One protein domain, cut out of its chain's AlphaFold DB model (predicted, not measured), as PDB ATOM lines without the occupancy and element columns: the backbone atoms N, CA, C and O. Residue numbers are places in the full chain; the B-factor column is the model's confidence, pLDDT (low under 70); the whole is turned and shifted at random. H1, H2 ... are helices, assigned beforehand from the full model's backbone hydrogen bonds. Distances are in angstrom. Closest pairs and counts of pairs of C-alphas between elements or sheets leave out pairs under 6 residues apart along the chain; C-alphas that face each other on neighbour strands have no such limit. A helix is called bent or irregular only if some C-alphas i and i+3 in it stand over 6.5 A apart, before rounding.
ATOM      1  N   GLU A 115      23.298  30.685 -26.984       95.06
ATOM      2  CA  GLU A 115      22.042  29.929 -26.850       95.06
ATOM      3  C   GLU A 115      21.124  30.602 -25.829       95.06
ATOM      4  O   GLU A 115      20.005  30.988 -26.157       95.06
ATOM      5  N   LYS A 116      21.644  30.850 -24.620       94.31
ATOM      6  CA  LYS A 116      20.917  31.561 -23.562       94.31
ATOM      7  C   LYS A 116      20.475  32.951 -24.018       94.31
ATOM      8  O   LYS A 116      19.372  33.378 -23.709       94.31
ATOM      9  N   PHE A 117      21.321  33.653 -24.766       95.19
ATOM     10  CA  PHE A 117      20.984  34.949 -25.341       95.19
ATOM     11  C   PHE A 117      19.752  34.871 -26.251       95.19
ATOM     12  O   PHE A 117      18.859  35.704 -26.126       95.19
ATOM     13  N   ILE A 118      19.652  33.854 -27.111       96.88
ATOM     14  CA  ILE A 118      18.466  33.624 -27.950       96.88
ATOM     15  C   ILE A 118      17.243  33.251 -27.089       96.88
ATOM     16  O   ILE A 118      16.141  33.763 -27.322       96.88
ATOM     17  N   GLU A 119      17.432  32.423 -26.059       95.81
ATOM     18  CA  GLU A 119      16.374  32.053 -25.108       95.81
ATOM     19  C   GLU A 119      15.812  33.265 -24.356       95.81
ATOM     20  O   GLU A 119      14.592  33.421 -24.261       95.81
ATOM     21  N   ASP A 120      16.675  34.172 -23.895       94.06
ATOM     22  CA  ASP A 120      16.301  35.405 -23.194       94.06
ATOM     23  C   ASP A 120      15.485  36.357 -24.100       94.06
ATOM     24  O   ASP A 120      14.709  37.184 -23.612       94.06
ATOM     25  N   LYS A 121      15.582  36.213 -25.432       95.25
ATOM     26  CA  LYS A 121      14.743  36.925 -26.424       95.25
ATOM     27  C   LYS A 121      13.384  36.248 -26.666       95.25
ATOM     28  O   LYS A 121      12.535  36.785 -27.397       95.25
ATOM     29  N   GLY A 122      13.145  35.112 -26.011       96.25
ATOM     30  CA  GLY A 122      11.906  34.340 -26.040       96.25
ATOM     31  C   GLY A 122      11.858  33.278 -27.137       96.25
ATOM     32  O   GLY A 122      10.765  32.830 -27.484       96.25
ATOM     33  N   PHE A 123      13.003  32.893 -27.703       97.12
ATOM     34  CA  PHE A 123      13.082  31.892 -28.763       97.12
ATOM     35  C   PHE A 123      13.730  30.610 -28.244       97.12
ATOM     36  O   PHE A 123      14.802  30.637 -27.660       97.12
ATOM     37  N   THR A 124      13.072  29.473 -28.460       96.50
ATOM     38  CA  THR A 124      13.542  28.144 -28.035       96.50
ATOM     39  C   THR A 124      13.265  27.120 -29.137       96.50
ATOM     40  O   THR A 124      12.546  27.410 -30.100       96.50
ATOM     41  N   GLY A 125      13.833  25.918 -29.011       96.31
ATOM     42  CA  GLY A 125      13.608  24.817 -29.951       96.31
ATOM     43  C   GLY A 125      14.038  25.157 -31.379       96.31
ATOM     44  O   GLY A 125      15.059  25.808 -31.591       96.31
ATOM     45  N   GLU A 126      13.232  24.749 -32.362       97.25
ATOM     46  CA  GLU A 126      13.563  24.874 -33.789       97.25
ATOM     47  C   GLU A 126      13.890  26.314 -34.213       97.25
ATOM     48  O   GLU A 126      14.834  26.543 -34.965       97.25
ATOM     49  N   ILE A 127      13.153  27.306 -33.705       97.56
ATOM     50  CA  ILE A 127      13.408  28.712 -34.041       97.56
ATOM     51  C   ILE A 127      14.766  29.168 -33.500       97.56
ATOM     52  O   ILE A 127      15.495  29.852 -34.213       97.56
ATOM     53  N   ALA A 128      15.138  28.768 -32.280       97.50
ATOM     54  CA  ALA A 128      16.441  29.118 -31.716       97.50
ATOM     55  C   ALA A 128      17.595  28.492 -32.510       97.50
ATOM     56  O   ALA A 128      18.574  29.173 -32.816       97.50
ATOM     57  N   GLU A 129      17.449  27.230 -32.923       97.56
ATOM     58  CA  GLU A 129      18.430  26.558 -33.780       97.56
ATOM     59  C   GLU A 129      18.596  27.263 -35.132       97.56
ATOM     60  O   GLU A 129      19.719  27.416 -35.616       97.56
ATOM     61  N   ARG A 130      17.488  27.700 -35.746       98.25
ATOM     62  CA  ARG A 130      17.514  28.441 -37.016       98.25
ATOM     63  C   ARG A 130      18.194  29.798 -36.859       98.25
ATOM     64  O   ARG A 130      19.068  30.116 -37.659       98.25
ATOM     65  N   ILE A 131      17.873  30.552 -35.802       98.12
ATOM     66  CA  ILE A 131      18.548  31.824 -35.495       98.12
ATOM     67  C   ILE A 131      20.050  31.588 -35.321       98.12
ATOM     68  O   ILE A 131      20.846  32.293 -35.940       98.12
ATOM     69  N   GLY A 132      20.447  30.577 -34.541       97.38
ATOM     70  CA  GLY A 132      21.853  30.227 -34.324       97.38
ATOM     71  C   GLY A 132      22.594  29.932 -35.630       97.38
ATOM     72  O   GLY A 132      23.634  30.533 -35.900       97.38
ATOM     73  N   LYS A 133      22.020  29.069 -36.481       97.69
ATOM     74  CA  LYS A 133      22.562  28.717 -37.809       97.69
ATOM     75  C   LYS A 133      22.672  29.913 -38.750       97.69
ATOM     76  O   LYS A 133      23.646  30.002 -39.487       97.69
ATOM     77  N   ALA A 134      21.695  30.817 -38.724       97.44
ATOM     78  CA  ALA A 134      21.682  32.003 -39.571       97.44
ATOM     79  C   ALA A 134      22.669  33.094 -39.111       97.44
ATOM     80  O   ALA A 134      22.979  33.986 -39.896       97.44
ATOM     81  N   SER A 135      23.146  33.038 -37.859       95.62
ATOM     82  CA  SER A 135      23.925  34.108 -37.224       95.62
ATOM     83  C   SER A 135      25.240  33.623 -36.603       95.62
ATOM     84  O   SER A 135      26.218  33.466 -37.324       95.62
ATOM     85  N   VAL A 136      25.290  33.377 -35.292       93.62
ATOM     86  CA  VAL A 136      26.499  33.051 -34.506       93.62
ATOM     87  C   VAL A 136      27.253  31.810 -34.981       93.62
ATOM     88  O   VAL A 136      28.456  31.713 -34.763       93.62
ATOM     89  N   LEU A 137      26.572  30.866 -35.637       94.50
ATOM     90  CA  LEU A 137      27.189  29.667 -36.217       94.50
ATOM     91  C   LEU A 137      27.524  29.823 -37.711       94.50
ATOM     92  O   LEU A 137      28.067  28.895 -38.311       94.50
ATOM     93  N   SER A 138      27.176  30.957 -38.322       94.75
ATOM     94  CA  SER A 138      27.444  31.255 -39.731       94.75
ATOM     95  C   SER A 138      28.804  31.933 -39.916       94.75
ATOM     96  O   SER A 138      29.346  32.549 -38.996       94.75
ATOM     97  N   ASP A 139      29.344  31.879 -41.135       90.19
ATOM     98  CA  ASP A 139      30.578  32.594 -41.472       90.19
ATOM     99  C   ASP A 139      30.430  34.124 -41.390       90.19
ATOM    100  O   ASP A 139      31.418  34.804 -41.112       90.19
ATOM    101  N   ASP A 140      29.213  34.661 -41.547       91.00
ATOM    102  CA  ASP A 140      28.938  36.101 -41.433       91.00
ATOM    103  C   ASP A 140      29.226  36.646 -40.028       91.00
ATOM    104  O   ASP A 140      29.487  37.840 -39.871       91.00
ATOM    105  N   TRP A 141      29.245  35.787 -38.999       91.88
ATOM    106  CA  TRP A 141      29.632  36.208 -37.652       91.88
ATOM    107  C   TRP A 141      31.069  36.753 -37.607       91.88
ATOM    108  O   TRP A 141      31.373  37.683 -36.870       91.88
ATOM    109  N   LYS A 142      31.973  36.263 -38.460       87.94
ATOM    110  CA  LYS A 142      33.352  36.780 -38.502       87.94
ATOM    111  C   LYS A 142      33.405  38.266 -38.869       87.94
ATOM    112  O   LYS A 142      34.308  38.974 -38.426       87.94
ATOM    113  N   GLU A 143      32.429  38.755 -39.632       86.00
ATOM    114  CA  GLU A 143      32.359  40.161 -40.030       86.00
ATOM    115  C   GLU A 143      31.855  41.066 -38.896       86.00
ATOM    116  O   GLU A 143      32.283  42.224 -38.825       86.00
ATOM    117  N   ILE A 144      31.052  40.541 -37.950       85.88
ATOM    118  CA  ILE A 144      30.729  41.284 -36.719       85.88
ATOM    119  C   ILE A 144      31.988  41.493 -35.874       85.88
ATOM    120  O   ILE A 144      32.229  42.598 -35.386       85.88
ATOM    121  N   ASP A 145      32.838  40.473 -35.774       87.25
ATOM    122  CA  ASP A 145      34.086  40.552 -35.017       87.25
ATOM    123  C   ASP A 145      35.117  41.444 -35.717       87.25
ATOM    124  O   ASP A 145      35.859  42.173 -35.057       87.25
ATOM    125  N   ARG A 146      35.160  41.445 -37.054       87.62
ATOM    126  CA  ARG A 146      36.039  42.332 -37.832       87.62
ATOM    127  C   ARG A 146      35.625  43.804 -37.711       87.62
ATOM    128  O   ARG A 146      36.474  44.688 -37.804       87.62
ATOM    129  N   GLY A 147      34.342  44.091 -37.491       87.44
ATOM    130  CA  GLY A 147      33.851  45.452 -37.247       87.44
ATOM    131  C   GLY A 147      33.922  46.377 -38.465       87.44
ATOM    132  O   GLY A 147      34.082  47.583 -38.300       87.44
ATOM    133  N   VAL A 148      33.859  45.823 -39.680       86.19
ATOM    134  CA  VAL A 148      33.882  46.592 -40.944       86.19
ATOM    135  C   VAL A 148      32.487  46.897 -41.497       86.19
ATOM    136  O   VAL A 148      32.362  47.752 -42.370       86.19
ATOM    137  N   LEU A 149      31.455  46.221 -40.987       85.31
ATOM    138  CA  LEU A 149      30.059  46.391 -41.392       85.31
ATOM    139  C   LEU A 149      29.244  47.099 -40.307       85.31
ATOM    140  O   LEU A 149      29.521  46.965 -39.109       85.31
ATOM    141  N   SER A 150      28.207  47.824 -40.727       88.44
ATOM    142  CA  SER A 150      27.195  48.350 -39.812       88.44
ATOM    143  C   SER A 150      26.359  47.213 -39.214       88.44
ATOM    144  O   SER A 150      26.281  46.109 -39.761       88.44
ATOM    145  N   ILE A 151      25.699  47.473 -38.082       87.38
ATOM    146  CA  ILE A 151      24.845  46.457 -37.456       87.38
ATOM    147  C   ILE A 151      23.666  46.076 -38.363       87.38
ATOM    148  O   ILE A 151      23.291  44.910 -38.438       87.38
ATOM    149  N   GLU A 152      23.129  47.035 -39.117       91.38
ATOM    150  CA  GLU A 152      22.057  46.814 -40.086       91.38
ATOM    151  C   GLU A 152      22.515  45.923 -41.247       91.38
ATOM    152  O   GLU A 152      21.764  45.051 -41.685       91.38
ATOM    153  N   GLU A 153      23.748  46.103 -41.729       92.50
ATOM    154  CA  GLU A 153      24.331  45.258 -42.776       92.50
ATOM    155  C   GLU A 153      24.525  43.816 -42.290       92.50
ATOM    156  O   GLU A 153      24.177  42.874 -43.007       92.50
ATOM    157  N   ILE A 154      25.007  43.639 -41.057       90.75
ATOM    158  CA  ILE A 154      25.218  42.320 -40.438       90.75
ATOM    159  C   ILE A 154      23.887  41.596 -40.224       90.75
ATOM    160  O   ILE A 154      23.729  40.456 -40.661       90.75
ATOM    161  N   ILE A 155      22.902  42.260 -39.609       94.44
ATOM    162  CA  ILE A 155      21.558  41.693 -39.429       94.44
ATOM    163  C   ILE A 155      20.952  41.362 -40.796       94.44
ATOM    164  O   ILE A 155      20.355  40.300 -40.965       94.44
ATOM    165  N   GLY A 156      21.165  42.214 -41.801       95.94
ATOM    166  CA  GLY A 156      20.767  41.945 -43.179       95.94
ATOM    167  C   GLY A 156      21.395  40.674 -43.761       95.94
ATOM    168  O   GLY A 156      20.717  39.957 -44.495       95.94
ATOM    169  N   ASN A 157      22.650  40.359 -43.434       95.12
ATOM    170  CA  ASN A 157      23.287  39.102 -43.836       95.12
ATOM    171  C   ASN A 157      22.691  37.899 -43.096       95.12
ATOM    172  O   ASN A 157      22.327  36.921 -43.744       95.12
ATOM    173  N   PHE A 158      22.450  38.006 -41.785       96.81
ATOM    174  CA  PHE A 158      21.768  36.944 -41.035       96.81
ATOM    175  C   PHE A 158      20.369  36.654 -41.598       96.81
ATOM    176  O   PHE A 158      19.991  35.501 -41.782       96.81
ATOM    177  N   VAL A 159      19.617  37.695 -41.968       97.69
ATOM    178  CA  VAL A 159      18.306  37.551 -42.622       97.69
ATOM    179  C   VAL A 159      18.423  36.886 -43.997       97.69
ATOM    180  O   VAL A 159      17.535  36.132 -44.376       97.69
ATOM    181  N   LYS A 160      19.499  37.115 -44.763       97.44
ATOM    182  CA  LYS A 160      19.714  36.397 -46.035       97.44
ATOM    183  C   LYS A 160      19.974  34.906 -45.817       97.44
ATOM    184  O   LYS A 160      19.590  34.118 -46.679       97.44
ATOM    185  N   ASN A 161      20.592  34.535 -44.696       97.31
ATOM    186  CA  ASN A 161      20.857  33.137 -44.355       97.31
ATOM    187  C   ASN A 161      19.569  32.364 -44.040       97.31
ATOM    188  O   ASN A 161      19.490  31.177 -44.348       97.31
ATOM    189  N   ASP A 162      18.548  33.030 -43.485       97.69
ATOM    190  CA  ASP A 162      17.211  32.455 -43.315       97.69
ATOM    191  C   ASP A 162      16.093  33.522 -43.406       97.69
ATOM    192  O   ASP A 162      15.656  34.077 -42.390       97.69
ATOM    193  N   PRO A 163      15.598  33.820 -44.626       97.88
ATOM    194  CA  PRO A 163      14.629  34.898 -44.841       97.88
ATOM    195  C   PRO A 163      13.263  34.671 -44.186       97.88
ATOM    196  O   PRO A 163      12.519  35.629 -43.976       97.88
ATOM    197  N   GLU A 164      12.905  33.422 -43.879       98.31
ATOM    198  CA  GLU A 164      11.594  33.081 -43.314       98.31
ATOM    199  C   GLU A 164      11.467  33.475 -41.838       98.31
ATOM    200  O   GLU A 164      10.356  33.708 -41.364       98.31
ATOM    201  N   ILE A 165      12.588  33.573 -41.118       98.06
ATOM    202  CA  ILE A 165      12.631  33.959 -39.697       98.06
ATOM    203  C   ILE A 165      13.183  35.376 -39.491       98.06
ATOM    204  O   ILE A 165      13.753  35.693 -38.444       98.06
ATOM    205  N   LYS A 166      13.020  36.238 -40.502       98.00
ATOM    206  CA  LYS A 166      13.508  37.620 -40.498       98.00
ATOM    207  C   LYS A 166      13.175  38.360 -39.199       98.00
ATOM    208  O   LYS A 166      14.067  38.921 -38.570       98.00
ATOM    209  N   GLU A 167      11.904  38.356 -38.795       97.88
ATOM    210  CA  GLU A 167      11.440  39.105 -37.619       97.88
ATOM    211  C   GLU A 167      12.103  38.604 -36.327       97.88
ATOM    212  O   GLU A 167      12.405  39.382 -35.424       97.88
ATOM    213  N   GLN A 168      12.365  37.300 -36.240       98.31
ATOM    214  CA  GLN A 168      13.008  36.668 -35.097       98.31
ATOM    215  C   GLN A 168      14.498  37.010 -35.034       98.31
ATOM    216  O   GLN A 168      15.006  37.297 -33.949       98.31
ATOM    217  N   ILE A 169      15.185  37.037 -36.181       97.81
ATOM    218  CA  ILE A 169      16.584  37.472 -36.283       97.81
ATOM    219  C   ILE A 169      16.701  38.949 -35.888       97.81
ATOM    220  O   ILE A 169      17.469  39.281 -34.985       97.81
ATOM    221  N   GLU A 170      15.897  39.829 -36.494       97.00
ATOM    222  CA  GLU A 170      15.893  41.267 -36.191       97.00
ATOM    223  C   GLU A 170      15.579  41.532 -34.712       97.00
ATOM    224  O   GLU A 170      16.250  42.339 -34.067       97.00
ATOM    225  N   LYS A 171      14.610  40.811 -34.129       96.56
ATOM    226  CA  LYS A 171      14.296  40.923 -32.700       96.56
ATOM    227  C   LYS A 171      15.460  40.458 -31.823       96.56
ATOM    228  O   LYS A 171      15.759  41.110 -30.822       96.56
ATOM    229  N   THR A 172      16.103  39.346 -32.178       96.25
ATOM    230  CA  THR A 172      17.202  38.765 -31.392       96.25
ATOM    231  C   THR A 172      18.372  39.734 -31.296       96.25
ATOM    232  O   THR A 172      18.844  40.005 -30.197       96.25
ATOM    233  N   PHE A 173      18.776  40.318 -32.422       94.06
ATOM    234  CA  PHE A 173      19.950  41.187 -32.517       94.06
ATOM    235  C   PHE A 173      19.632  42.682 -32.380       94.06
ATOM    236  O   PHE A 173      20.464  43.525 -32.706       94.06
ATOM    237  N   SER A 174      18.449  43.024 -31.860       92.25
ATOM    238  CA  SER A 174      18.093  44.414 -31.535       92.25
ATOM    239  C   SER A 174      18.965  45.008 -30.417       92.25
ATOM    240  O   SER A 174      19.157  46.220 -30.359       92.25
TER     241      SER A 174
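AT A GLANCE: This is residues 115 to 174 of the 297 residues of the protein "Haloacid dehalogenase-like hydrolase" of Butyrivibrio sp. INlla21 (UniProt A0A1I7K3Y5). What shape do these atoms make? H5 crosses H2 and folds back beside H4, these three helices making the core, while the short H1, by H2, and H3, by H4, lie toward opposite ends of the long axis; residues 145 to 150 stick out. What is it made of? The printed part has 60 residues with five named helices, H1 to H5 in order, and no named strand: all helix. It is compact, with a radius of gyration of the C-alphas of 10.6 A and spans of 31 by 22 by 19 A.

HOW THE PARTS SIT: What touches the longest helix? H4, residues 151 to 161, touches H5, residues 163 to 172, closest at the C-alphas of Val 159 and Lys 166, 5.2 A; this hairpin has a steep tilt of 36 degrees, only just past shallow. H4 only just touches H3, residues 141 to 146, with 3 pairs of C-alphas within 8 A, the closest those of Ile 144 and Ile 154, 6.7 A; this hairpin has a shallow tilt of 25 degrees. What touches H2, residues 125 to 134? H5 is about perpendicular to it, at 85 degrees, with the C-alphas of Ile 131 and Ile 169 closest, 6.0 A. H1, residues 115 to 120, touches it at a steep tilt of 62 degrees, closest at the C-alphas of Ile 118 and Ala 128, 6.2 A. H2 and H4 only just touch, with 3 pairs of C-alphas within 8 A, and only at their ends, where the C-alphas of Ala 134 and Asn 161 are closest, 5.0 A. How do the backbones run? In H1, H2, H3 and H4 every O i to N i+4 pair is within hydrogen-bond range; in H5, 4 of 6 are.

IN THESE COORDINATES: Where do the helices begin and end? H1, 8.7 A long, begins at C-alpha 115 (22.042, 29.929, -26.850), and H5, 14.2 A, ends at C-alpha 172 (17.202, 38.765, -31.392). How long are the others? H4 measures 15.5 A, H2 14.5 A and H3 8.9 A. Is H5 even? It is irregular: C-alphas 164 and 167 are 8.3 A apart.

THE WHOLE: How large is it? The C-alphas farthest apart, those of Gly 125 and Val 148, are 31.7 A apart. Are there cuts, long links or weak places? The printed part has no cut, no link is long, and no printed residue is under 70 in pLDDT.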